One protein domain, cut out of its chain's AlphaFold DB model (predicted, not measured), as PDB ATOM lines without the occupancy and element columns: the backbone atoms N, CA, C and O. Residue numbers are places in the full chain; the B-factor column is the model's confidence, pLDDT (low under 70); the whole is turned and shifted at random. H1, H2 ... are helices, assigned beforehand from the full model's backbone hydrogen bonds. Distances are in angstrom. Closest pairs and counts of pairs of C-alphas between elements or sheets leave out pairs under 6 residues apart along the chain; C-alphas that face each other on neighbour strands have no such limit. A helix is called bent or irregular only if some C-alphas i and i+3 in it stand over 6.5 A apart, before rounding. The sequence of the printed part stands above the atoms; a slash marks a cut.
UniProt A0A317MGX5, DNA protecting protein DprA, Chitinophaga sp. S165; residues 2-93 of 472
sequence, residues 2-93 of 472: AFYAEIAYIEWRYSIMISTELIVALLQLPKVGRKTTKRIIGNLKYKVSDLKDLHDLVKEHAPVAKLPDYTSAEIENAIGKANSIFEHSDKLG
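Overview. This is residues 2 to 93 of the 472 residues of the protein "DNA protecting protein DprA" of Chitinophaga sp. S165 (UniProt A0A317MGX5). A small body of crossed helices has the short helix H2 in its middle, with H3, H4 and the long H5 packed round it. Two arms stick out of this body: residues 2 to 11 of H1, and residues 87 to 93, of which 87 to 91 belong to H5. The printed part has 92 residues with five named helices, H1 to H5 in chain order, and no named strand; the class is all helix. It is only just loose, close to compact, with a radius of gyration of the C-alphas of 14.8 A, and it spans 47 by 38 by 22 A.

Along the chain. H1, residues 2 to 13, begins at C-alpha 2 (233.720, 354.170, 160.693) and is 15.7 A long. H2 is residues 20 to 27, 10.7 A, and H3 residues 34 to 41, 10.4 A. H4, residues 51 to 65, is 18.9 A long and irregular: C-alphas 60 and 63 are 7.6 A apart. H5, residues 72 to 91, is 28.7 A long and ends at C-alpha 91 (265.821, 347.966, 126.374).

Arrangement. H1 touches no helix. H2 touches H3 at a steep tilt of 55 degrees, closest at the C-alphas of Leu 26 and Thr 37, 6.6 A. Residues 51 to 54 of H4 touch H2, closest at C-alphas 22 and 51, 5.7 A. Residues 78 to 83 of H5 touch H2, opposite ways at 53 degrees, closest at the C-alphas of Ala 25 and Ala 82, 5.0 A. H3 and H4 are about perpendicular at 78 degrees and touch, with C-alphas 36 and 65 closest at 5.9 A. H4 and H5 touch, closest at C-alphas 55 and 75, 6.4 A. H3 and H5 are apart. In H1, H2, H3 and H5 every O i to N i+4 pair is within hydrogen-bond range; in H4, 7 of 11 are.

Size, cuts and confidence. The C-alphas farthest apart, of Ala 2 and Lys 91, are 47.4 A apart. The printed part has no cut, and its links between helices are short. Residues 2 to 16 have pLDDT under 70.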
ATOM      1  N   ALA A   2     234.328 354.405 162.020       28.89
ATOM      2  CA  ALA A   2     233.720 354.170 160.693       28.89
ATOM      3  C   ALA A   2     234.518 354.796 159.528       28.89
ATOM      4  O   ALA A   2     234.863 354.091 158.601       28.89
ATOM      5  N   PHE A   3     234.950 356.056 159.656       27.23
ATOM      6  CA  PHE A   3     235.826 356.725 158.678       27.23
ATOM      7  C   PHE A   3     237.208 356.062 158.520       27.23
ATOM      8  O   PHE A   3     237.760 356.047 157.435       27.23
ATOM      9  N   TYR A   4     237.763 355.469 159.585       30.06
ATOM     10  CA  TYR A   4     239.039 354.741 159.513       30.06
ATOM     11  C   TYR A   4     238.865 353.328 158.947       30.06
ATOM     12  O   TYR A   4     239.765 352.836 158.291       30.06
ATOM     13  N   ALA A   5     237.717 352.684 159.172       28.86
ATOM     14  CA  ALA A   5     237.361 351.420 158.534       28.86
ATOM     15  C   ALA A   5     237.007 351.621 157.054       28.86
ATOM     16  O   ALA A   5     237.299 350.759 156.244       28.86
ATOM     17  N   GLU A   6     236.430 352.767 156.699       28.55
ATOM     18  CA  GLU A   6     236.134 353.177 155.329       28.55
ATOM     19  C   GLU A   6     237.413 353.591 154.597       28.55
ATOM     20  O   GLU A   6     237.631 353.114 153.496       28.55
ATOM     21  N   ILE A   7     238.324 354.341 155.233       31.91
ATOM     22  CA  ILE A   7     239.680 354.583 154.711       31.91
ATOM     23  C   ILE A   7     240.477 353.287 154.624       31.91
ATOM     24  O   ILE A   7     241.085 353.075 153.598       31.91
ATOM     25  N   ALA A   8     240.447 352.388 155.607       31.33
ATOM     26  CA  ALA A   8     241.146 351.102 155.514       31.33
ATOM     27  C   ALA A   8     240.511 350.161 154.477       31.33
ATOM     28  O   ALA A   8     241.214 349.380 153.852       31.33
ATOM     29  N   TYR A   9     239.193 350.232 154.258       32.56
ATOM     30  CA  TYR A   9     238.488 349.498 153.202       32.56
ATOM     31  C   TYR A   9     238.767 350.093 151.818       32.56
ATOM     32  O   TYR A   9     238.923 349.348 150.859       32.56
ATOM     33  N   ILE A  10     238.873 351.419 151.714       31.80
ATOM     34  CA  ILE A  10     239.307 352.151 150.521       31.80
ATOM     35  C   ILE A  10     240.785 351.838 150.264       31.80
ATOM     36  O   ILE A  10     241.093 351.316 149.210       31.80
ATOM     37  N   GLU A  11     241.688 352.016 151.221       34.53
ATOM     38  CA  GLU A  11     243.101 351.639 151.127       34.53
ATOM     39  C   GLU A  11     243.283 350.151 150.826       34.53
ATOM     40  O   GLU A  11     244.156 349.835 150.043       34.53
ATOM     41  N   TRP A  12     242.453 349.238 151.341       40.09
ATOM     42  CA  TRP A  12     242.474 347.817 150.959       40.09
ATOM     43  C   TRP A  12     241.975 347.594 149.521       40.09
ATOM     44  O   TRP A  12     242.571 346.831 148.765       40.09
ATOM     45  N   ARG A  13     240.927 348.309 149.102       40.00
ATOM     46  CA  ARG A  13     240.352 348.267 147.744       40.00
ATOM     47  C   ARG A  13     241.205 348.990 146.688       40.00
ATOM     48  O   ARG A  13     241.047 348.703 145.507       40.00
ATOM     49  N   TYR A  14     242.075 349.906 147.110       39.84
ATOM     50  CA  TYR A  14     243.053 350.650 146.306       39.84
ATOM     51  C   TYR A  14     244.501 350.196 146.570       39.84
ATOM     52  O   TYR A  14     245.435 350.723 145.969       39.84
ATOM     53  N   SER A  15     244.717 349.228 147.465       48.78
ATOM     54  CA  SER A  15     246.029 348.627 147.670       48.78
ATOM     55  C   SER A  15     246.267 347.631 146.562       48.78
ATOM     56  O   SER A  15     245.441 346.745 146.357       48.78
ATOM     57  N   ILE A  16     247.415 347.777 145.897       60.75
ATOM     58  CA  ILE A  16     247.822 346.903 144.802       60.75
ATOM     59  C   ILE A  16     247.679 345.449 145.251       60.75
ATOM     60  O   ILE A  16     248.467 344.998 146.088       60.75
ATOM     61  N   MET A  17     246.659 344.745 144.759       77.56
ATOM     62  CA  MET A  17     246.332 343.390 145.225       77.56
ATOM     63  C   MET A  17     247.236 342.352 144.570       77.56
ATOM     64  O   MET A  17     247.467 341.282 145.132       77.56
ATOM     65  N   ILE A  18     247.758 342.675 143.390       87.94
ATOM     66  CA  ILE A  18     248.645 341.816 142.621       87.94
ATOM     67  C   ILE A  18     249.706 342.657 141.901       87.94
ATOM     68  O   ILE A  18     249.393 343.711 141.351       87.94
ATOM     69  N   SER A  19     250.966 342.215 141.898       92.81
ATOM     70  CA  SER A  19     252.021 342.911 141.151       92.81
ATOM     71  C   SER A  19     251.817 342.812 139.635       92.81
ATOM     72  O   SER A  19     251.268 341.833 139.116       92.81
ATOM     73  N   THR A  20     252.288 343.822 138.900       95.00
ATOM     74  CA  THR A  20     252.259 343.836 137.429       95.00
ATOM     75  C   THR A  20     252.992 342.615 136.866       95.00
ATOM     76  O   THR A  20     252.509 341.979 135.931       95.00
ATOM     77  N   GLU A  21     254.108 342.228 137.477       95.81
ATOM     78  CA  GLU A  21     254.923 341.071 137.116       95.81
ATOM     79  C   GLU A  21     254.127 339.766 137.188       95.81
ATOM     80  O   GLU A  21     254.156 338.972 136.246       95.81
ATOM     81  N   LEU A  22     253.354 339.568 138.262       95.44
ATOM     82  CA  LEU A  22     252.492 338.397 138.418       95.44
ATOM     83  C   LEU A  22     251.368 338.365 137.383       95.44
ATOM     84  O   LEU A  22     251.086 337.304 136.827       95.44
ATOM     85  N   ILE A  23     250.748 339.508 137.075       96.12
ATOM     86  CA  ILE A  23     249.734 339.583 136.011       96.12
ATOM     87  C   ILE A  23     250.351 339.186 134.665       96.12
ATOM     88  O   ILE A  23     249.762 338.390 133.928       96.12
ATOM     89  N   VAL A  24     251.537 339.712 134.337       97.38
ATOM     90  CA  VAL A  24     252.245 339.377 133.092       97.38
ATOM     91  C   VAL A  24     252.567 337.886 133.049       97.38
ATOM     92  O   VAL A  24     252.292 337.259 132.026       97.38
ATOM     93  N   ALA A  25     253.068 337.305 134.143       97.31
ATOM     94  CA  ALA A  25     253.381 335.880 134.239       97.31
ATOM     95  C   ALA A  25     252.138 334.988 134.106       97.31
ATOM     96  O   ALA A  25     252.169 334.014 133.354       97.31
ATOM     97  N   LEU A  26     251.014 335.359 134.732       96.00
ATOM     98  CA  LEU A  26     249.727 334.684 134.536       96.00
ATOM     99  C   LEU A  26     249.327 334.674 133.059       96.00
ATOM    100  O   LEU A  26     248.935 333.635 132.543       96.00
ATOM    101  N   LEU A  27     249.472 335.798 132.355       96.31
ATOM    102  CA  LEU A  27     249.165 335.894 130.922       96.31
ATOM    103  C   LEU A  27     250.114 335.068 130.029       96.31
ATOM    104  O   LEU A  27     249.806 334.875 128.854       96.31
ATOM    105  N   GLN A  28     251.241 334.569 130.557       96.94
ATOM    106  CA  GLN A  28     252.150 333.670 129.830       96.94
ATOM    107  C   GLN A  28     251.809 332.183 130.002       96.94
ATOM    108  O   GLN A  28     252.387 331.344 129.298       96.94
ATOM    109  N   LEU A  29     250.891 331.839 130.912       96.12
ATOM    110  CA  LEU A  29     250.486 330.456 131.140       96.12
ATOM    111  C   LEU A  29     249.545 329.954 130.033       96.12
ATOM    112  O   LEU A  29     248.624 330.662 129.610       96.12
ATOM    113  N   PRO A  30     249.706 328.697 129.575       92.06
ATOM    114  CA  PRO A  30     248.785 328.096 128.617       92.06
ATOM    115  C   PRO A  30     247.333 328.167 129.107       92.06
ATOM    116  O   PRO A  30     247.045 327.815 130.247       92.06
ATOM    117  N   LYS A  31     246.399 328.569 128.233       90.44
ATOM    118  CA  LYS A  31     244.953 328.709 128.528       90.44
ATOM    119  C   LYS A  31     244.590 329.805 129.546       90.44
ATOM    120  O   LYS A  31     243.414 329.933 129.897       90.44
ATOM    121  N   VAL A  32     245.542 330.639 129.965       93.69
ATOM    122  CA  VAL A  32     245.275 331.805 130.815       93.69
ATOM    123  C   VAL A  32     245.278 333.063 129.956       93.69
ATOM    124  O   VAL A  32     246.310 333.530 129.494       93.69
ATOM    125  N   GLY A  33     244.086 333.605 129.712       91.38
ATOM    126  CA  GLY A  33     243.909 334.894 129.042       91.38
ATOM    127  C   GLY A  33     243.271 335.929 129.963       91.38
ATOM    128  O   GLY A  33     242.917 335.629 131.102       91.38
ATOM    129  N   ARG A  34     243.016 337.129 129.432       89.69
ATOM    130  CA  ARG A  34     242.467 338.289 130.168       89.69
ATOM    131  C   ARG A  34     241.272 337.950 131.067       89.69
ATOM    132  O   ARG A  34     241.254 338.314 132.237       89.69
ATOM    133  N   LYS A  35     240.291 337.199 130.552       89.69
ATOM    134  CA  LYS A  35     239.094 336.782 131.312       89.69
ATOM    135  C   LYS A  35     239.414 335.830 132.467       89.69
ATOM    136  O   LYS A  35     238.768 335.892 133.510       89.69
ATOM    137  N   THR A  36     240.375 334.933 132.273       92.81
ATOM    138  CA  THR A  36     240.821 333.988 133.302       92.81
ATOM    139  C   THR A  36     241.593 334.733 134.381       92.81
ATOM    140  O   THR A  36     241.247 334.626 135.553       92.81
ATOM    141  N   THR A  37     242.541 335.583 133.985       92.69
ATOM    142  CA  THR A  37     243.322 336.422 134.898       92.69
ATOM    143  C   THR A  37     242.428 337.362 135.711       92.69
ATOM    144  O   THR A  37     242.547 337.391 136.930       92.69
ATOM    145  N   LYS A  38     241.442 338.039 135.093       89.31
ATOM    146  CA  LYS A  38     240.433 338.853 135.811       89.31
ATOM    147  C   LYS A  38     239.706 338.059 136.897       89.31
ATOM    148  O   LYS A  38     239.429 338.589 137.966       89.31
ATOM    149  N   ARG A  39     239.394 336.788 136.631       89.25
ATOM    150  CA  ARG A  39     238.707 335.922 137.592       89.25
ATOM    151  C   ARG A  39     239.601 335.528 138.761       89.25
ATOM    152  O   ARG A  39     239.107 335.498 139.878       89.25
ATOM    153  N   ILE A  40     240.878 335.242 138.506       90.69
ATOM    154  CA  ILE A  40     241.868 334.984 139.562       90.69
ATOM    155  C   ILE A  40     241.968 336.226 140.452       90.69
ATOM    156  O   ILE A  40     241.692 336.147 141.641       90.69
ATOM    157  N   ILE A  41     242.229 337.387 139.846       89.25
ATOM    158  CA  ILE A  41     242.394 338.666 140.551       89.25
ATOM    159  C   ILE A  41     241.152 339.029 141.371       89.25
ATOM    160  O   ILE A  41     241.267 339.381 142.539       89.25
ATOM    161  N   GLY A  42     239.954 338.888 140.798       86.50
ATOM    162  CA  GLY A  42     238.699 339.199 141.490       86.50
ATOM    163  C   GLY A  42     238.357 338.276 142.667       86.50
ATOM    164  O   GLY A  42     237.395 338.558 143.374       86.50
ATOM    165  N   ASN A  43     239.101 337.183 142.871       87.06
ATOM    166  CA  ASN A  43     238.933 336.263 144.001       87.06
ATOM    167  C   ASN A  43     240.110 336.298 144.992       87.06
ATOM    168  O   ASN A  43     240.094 335.543 145.964       87.06
ATOM    169  N   LEU A  44     241.092 337.183 144.784       86.88
ATOM    170  CA  LEU A  44     242.198 337.363 145.721       86.88
ATOM    171  C   LEU A  44     241.676 337.847 147.077       86.88
ATOM    172  O   LEU A  44     240.841 338.746 147.162       86.88
ATOM    173  N   LYS A  45     242.190 337.253 148.154       84.06
ATOM    174  CA  LYS A  45     241.845 337.629 149.538       84.06
ATOM    175  C   LYS A  45     242.953 338.409 150.239       84.06
ATOM    176  O   LYS A  45     242.733 338.972 151.307       84.06
ATOM    177  N   TYR A  46     244.140 338.408 149.654       83.69
ATOM    178  CA  TYR A  46     245.354 338.990 150.196       83.69
ATOM    179  C   TYR A  46     246.207 339.526 149.048       83.69
ATOM    180  O   TYR A  46     245.994 339.183 147.883       83.69
ATOM    181  N   LYS A  47     247.156 340.395 149.389       86.25
ATOM    182  CA  LYS A  47     248.100 340.962 148.431       86.25
ATOM    183  C   LYS A  47     249.137 339.915 148.030       86.25
ATOM    184  O   LYS A  47     249.739 339.299 148.906       86.25
ATOM    185  N   VAL A  48     249.378 339.775 146.730       87.06
ATOM    186  CA  VAL A  48     250.397 338.877 146.165       87.06
ATOM    187  C   VAL A  48     251.347 339.694 145.302       87.06
ATOM    188  O   VAL A  48     250.909 340.465 144.455       87.06
ATOM    189  N   SER A  49     252.654 339.573 145.507       87.50
ATOM    190  CA  SER A  49     253.614 340.406 144.767       87.50
ATOM    191  C   SER A  49     254.852 339.679 144.270       87.50
ATOM    192  O   SER A  49     255.443 340.144 143.296       87.50
ATOM    193  N   ASP A  50     255.246 338.568 144.893       89.88
ATOM    194  CA  ASP A  50     256.432 337.820 144.478       89.88
ATOM    195  C   ASP A  50     256.066 336.832 143.359       89.88
ATOM    196  O   ASP A  50     255.094 336.086 143.456       89.88
ATOM    197  N   LEU A  51     256.864 336.801 142.290       89.88
ATOM    198  CA  LEU A  51     256.719 335.835 141.196       89.88
ATOM    199  C   LEU A  51     256.831 334.382 141.673       89.88
ATOM    200  O   LEU A  51     256.269 333.490 141.036       89.88
ATOM    201  N   LYS A  52     257.523 334.133 142.790       89.94
ATOM    202  CA  LYS A  52     257.612 332.802 143.412       89.94
ATOM    203  C   LYS A  52     256.251 332.279 143.864       89.94
ATOM    204  O   LYS A  52     256.037 331.070 143.830       89.94
ATOM    205  N   ASP A  53     255.322 333.176 144.187       91.44
ATOM    206  CA  ASP A  53     253.977 332.825 144.644       91.44
ATOM    207  C   ASP A  53     253.066 332.389 143.483       91.44
ATOM    208  O   ASP A  53     251.953 331.923 143.717       91.44
ATOM    209  N   LEU A  54     253.507 332.502 142.219       92.12
ATOM    210  CA  LEU A  54     252.686 332.178 141.044       92.12
ATOM    211  C   LEU A  54     252.126 330.750 141.093       92.12
ATOM    212  O   LEU A  54     250.977 330.527 140.718       92.12
ATOM    213  N   HIS A  55     252.927 329.785 141.544       91.94
ATOM    214  CA  HIS A  55     252.509 328.386 141.619       91.94
ATOM    215  C   HIS A  55     251.361 328.192 142.617       91.94
ATOM    216  O   HIS A  55     250.352 327.567 142.285       91.94
ATOM    217  N   ASP A  56     251.504 328.762 143.812       91.12
ATOM    218  CA  ASP A  56     250.513 328.663 144.881       91.12
ATOM    219  C   ASP A  56     249.249 329.448 144.518       91.12
ATOM    220  O   ASP A  56     248.139 328.931 144.654       91.12
ATOM    221  N   LEU A  57     249.414 330.633 143.921       91.19
ATOM    222  CA  LEU A  57     248.332 331.462 143.397       91.19
ATOM    223  C   LEU A  57     247.465 330.697 142.390       91.19
ATOM    224  O   LEU A  57     246.234 330.698 142.481       91.19
ATOM    225  N   VAL A  58     248.104 330.038 141.422       92.44
ATOM    226  CA  VAL A  58     247.429 329.267 140.375       92.44
ATOM    227  C   VAL A  58     246.723 328.046 140.959       92.44
ATOM    228  O   VAL A  58     245.572 327.793 140.600       92.44
ATOM    229  N   LYS A  59     247.361 327.326 141.888       91.38
ATOM    230  CA  LYS A  59     246.757 326.177 142.580       91.38
ATOM    231  C   LYS A  59     245.534 326.567 143.400       91.38
ATOM    232  O   LYS A  59     244.498 325.915 143.282       91.38
ATOM    233  N   GLU A  60     245.627 327.640 144.182       91.12
ATOM    234  CA  GLU A  60     244.521 328.143 145.004       91.12
ATOM    235  C   GLU A  60     243.299 328.498 144.143       91.12
ATOM    236  O   GLU A  60     242.161 328.184 144.498       91.12
ATOM    237  N   HIS A  61     243.527 329.101 142.974       91.06
ATOM    238  CA  HIS A  61     242.456 329.612 142.116       91.06
ATOM    239  C   HIS A  61     242.035 328.648 140.998       91.06
ATOM    240  O   HIS A  61     241.082 328.946 140.266       91.06
ATOM    241  N   ALA A  62     242.678 327.484 140.868       88.75
ATOM    242  CA  ALA A  62     242.377 326.503 139.827       88.75
ATOM    243  C   ALA A  62     240.894 326.082 139.776       88.75
ATOM    244  O   ALA A  62     240.336 326.082 138.670       88.75
ATOM    245  N   PRO A  63     240.197 325.824 140.908       86.56
ATOM    246  CA  PRO A  63     238.777 325.461 140.886       86.56
ATOM    247  C   PRO A  63     237.880 326.569 140.318       86.56
ATOM    248  O   PRO A  63     236.953 326.304 139.552       86.56
ATOM    249  N   VAL A  64     238.170 327.829 140.659       85.00
ATOM    250  CA  VAL A  64     237.352 328.991 140.274       85.00
ATOM    251  C   VAL A  64     237.607 329.389 138.818       85.00
ATOM    252  O   VAL A  64     236.676 329.704 138.068       85.00
ATOM    253  N   ALA A  65     238.872 329.359 138.399       85.50
ATOM    254  CA  ALA A  65     239.319 329.747 137.065       85.50
ATOM    255  C   ALA A  65     239.314 328.602 136.040       85.50
ATOM    256  O   ALA A  65     239.556 328.862 134.860       85.50
ATOM    257  N   LYS A  66     238.951 327.377 136.453       87.50
ATOM    258  CA  LYS A  66     238.951 326.161 135.617       87.50
ATOM    259  C   LYS A  66     240.314 325.929 134.958       87.50
ATOM    260  O   LYS A  66     240.396 325.659 133.758       87.50
ATOM    261  N   LEU A  67     241.373 326.102 135.740       89.06
ATOM    262  CA  LEU A  67     242.743 325.963 135.264       89.06
ATOM    263  C   LEU A  67     243.137 324.482 135.189       89.06
ATOM    264  O   LEU A  67     242.668 323.691 136.011       89.06
ATOM    265  N   PRO A  68     243.978 324.089 134.217       89.25
ATOM    266  CA  PRO A  68     244.666 322.809 134.287       89.25
ATOM    267  C   PRO A  68     245.646 322.799 135.469       89.25
ATOM    268  O   PRO A  68     246.035 323.852 135.974       89.25
ATOM    269  N   ASP A  69     246.063 321.604 135.878       89.56
ATOM    270  CA  ASP A  69     247.209 321.468 136.770       89.56
ATOM    271  C   ASP A  69     248.484 321.749 135.966       89.56
ATOM    272  O   ASP A  69     248.711 321.118 134.929       89.56
ATOM    273  N   TYR A  70     249.262 322.740 136.395       93.44
ATOM    274  CA  TYR A  70     250.490 323.140 135.713       93.44
ATOM    275  C   TYR A  70     251.689 322.485 136.382       93.44
ATOM    276  O   TYR A  70     251.840 322.504 137.603       93.44
ATOM    277  N   THR A  71     252.590 321.957 135.567       93.62
ATOM    278  CA  THR A  71     253.881 321.452 136.037       93.62
ATOM    279  C   THR A  71     254.780 322.600 136.504       93.62
ATOM    280  O   THR A  71     254.680 323.728 136.018       93.62
ATOM    281  N   SER A  72     255.737 322.314 137.394       92.38
ATOM    282  CA  SER A  72     256.745 323.302 137.812       92.38
ATOM    283  C   SER A  72     257.501 323.902 136.621       92.38
ATOM    284  O   SER A  72     257.729 325.107 136.590       92.38
ATOM    285  N   ALA A  73     257.792 323.096 135.595       94.38
ATOM    286  CA  ALA A  73     258.444 323.561 134.372       94.38
ATOM    287  C   ALA A  73     257.586 324.568 133.578       94.38
ATOM    288  O   ALA A  73     258.118 325.512 132.996       94.38
ATOM    289  N   GLU A  74     256.259 324.404 133.550       95.31
ATOM    290  CA  GLU A  74     255.354 325.365 132.903       95.31
ATOM    291  C   GLU A  74     255.287 326.692 133.664       95.31
ATOM    292  O   GLU A  74     255.302 327.751 133.033       95.31
ATOM    293  N   ILE A  75     255.263 326.638 135.000       95.69
ATOM    294  CA  ILE A  75     255.305 327.822 135.868       95.69
ATOM    295  C   ILE A  75     256.630 328.575 135.680       95.69
ATOM    296  O   ILE A  75     256.624 329.777 135.414       95.69
ATOM    297  N   GLU A  76     257.765 327.876 135.743       96.06
ATOM    298  CA  GLU A  76     259.097 328.463 135.538       96.06
ATOM    299  C   GLU A  76     259.239 329.086 134.145       96.06
ATOM    300  O   GLU A  76     259.757 330.194 134.003       96.06
ATOM    301  N   ASN A  77     258.719 328.426 133.107       97.12
ATOM    302  CA  ASN A  77     258.700 328.970 131.751       97.12
ATOM    303  C   ASN A  77     257.845 330.245 131.649       97.12
ATOM    304  O   ASN A  77     258.234 331.193 130.965       97.12
ATOM    305  N   ALA A  78     256.691 330.302 132.319       97.12
ATOM    306  CA  ALA A  78     255.850 331.499 132.349       97.12
ATOM    307  C   ALA A  78     256.553 332.678 133.044       97.12
ATOM    308  O   ALA A  78     256.547 333.790 132.512       97.12
ATOM    309  N   ILE A  79     257.229 332.421 134.170       97.25
ATOM    310  CA  ILE A  79     258.060 333.410 134.875       97.25
ATOM    311  C   ILE A  79     259.213 333.883 133.980       97.25
ATOM    312  O   ILE A  79     259.419 335.085 133.817       97.25
ATOM    313  N   GLY A  80     259.928 332.959 133.332       97.69
ATOM    314  CA  GLY A  80     261.023 333.286 132.415       97.69
ATOM    315  C   GLY A  80     260.572 334.151 131.233       97.69
ATOM    316  O   GLY A  80     261.248 335.116 130.871       97.69
ATOM    317  N   LYS A  81     259.394 333.868 130.663       97.44
ATOM    318  CA  LYS A  81     258.781 334.708 129.622       97.44
ATOM    319  C   LYS A  81     258.405 336.093 130.141       97.44
ATOM    320  O   LYS A  81     258.663 337.066 129.440       97.44
ATOM    321  N   ALA A  82     257.832 336.194 131.341       97.44
ATOM    322  CA  ALA A  82     257.500 337.480 131.950       97.44
ATOM    323  C   ALA A  82     258.751 338.347 132.143       97.44
ATOM    324  O   ALA A  82     258.783 339.476 131.659       97.44
ATOM    325  N   ASN A  83     259.816 337.793 132.729       97.69
ATOM    326  CA  ASN A  83     261.095 338.493 132.892       97.69
ATOM    327  C   ASN A  83     261.657 338.962 131.544       97.69
ATOM    328  O   ASN A  83     262.020 340.124 131.385       97.69
ATOM    329  N   SER A  84     261.631 338.088 130.534       97.75
ATOM    330  CA  SER A  84     262.047 338.427 129.170       97.75
ATOM    331  C   SER A  84     261.225 339.574 128.569       97.75
ATOM    332  O   SER A  84     261.779 340.423 127.871       97.75
ATOM    333  N   ILE A  85     259.916 339.647 128.830       98.00
ATOM    334  CA  ILE A  85     259.064 340.757 128.378       98.00
ATOM    335  C   ILE A  85     259.521 342.079 129.001       98.00
ATOM    336  O   ILE A  85     259.693 343.050 128.262       98.00
ATOM    337  N   PHE A  86     259.756 342.124 130.316       98.00
ATOM    338  CA  PHE A  86     260.235 343.337 130.988       98.00
ATOM    339  C   PHE A  86     261.624 343.747 130.492       98.00
ATOM    340  O   PHE A  86     261.805 344.890 130.083       98.00
ATOM    341  N   GLU A  87     262.568 342.806 130.395       97.94
ATOM    342  CA  GLU A  87     263.920 343.080 129.894       97.94
ATOM    343  C   GLU A  87     263.921 343.651 128.469       97.94
ATOM    344  O   GLU A  87     264.660 344.590 128.163       97.94
ATOM    345  N   HIS A  88     263.119 343.080 127.565       98.00
ATOM    346  CA  HIS A  88     263.008 343.596 126.199       98.00
ATOM    347  C   HIS A  88     262.305 344.954 126.155       98.00
ATOM    348  O   HIS A  88     262.688 345.797 125.346       98.00
ATOM    349  N   SER A  89     261.300 345.170 127.006       98.12
ATOM    350  CA  SER A  89     260.578 346.442 127.085       98.12
ATOM    351  C   SER A  89     261.502 347.559 127.570       98.12
ATOM    352  O   SER A  89     261.630 348.578 126.891       98.12
ATOM    353  N   ASP A  90     262.251 347.325 128.650       97.19
ATOM    354  CA  ASP A  90     263.195 348.301 129.199       97.19
ATOM    355  C   ASP A  90     264.292 348.678 128.196       97.19
ATOM    356  O   ASP A  90     264.581 349.863 128.022       97.19
ATOM    357  N   LYS A  91     264.839 347.706 127.450       97.81
ATOM    358  CA  LYS A  91     265.821 347.966 126.374       97.81
ATOM    359  C   LYS A  91     265.290 348.882 125.267       97.81
ATOM    360  O   LYS A  91     266.081 349.524 124.583       97.81
ATOM    361  N   LEU A  92     263.973 348.930 125.067       97.25
ATOM    362  CA  LEU A  92     263.310 349.734 124.036       97.25
ATOM    363  C   LEU A  92     262.728 351.053 124.574       97.25
ATOM    364  O   LEU A  92     262.114 351.805 123.805       97.25
ATOM    365  N   GLY A  93     262.907 351.334 125.871       97.19
ATOM    366  CA  GLY A  93     262.276 352.464 126.556       97.19
ATOM    367  C   GLY A  93     260.758 352.315 126.685       97.19
ATOM    368  O   GLY A  93     260.049 353.314 126.763       97.19
TER     369      GLY A  93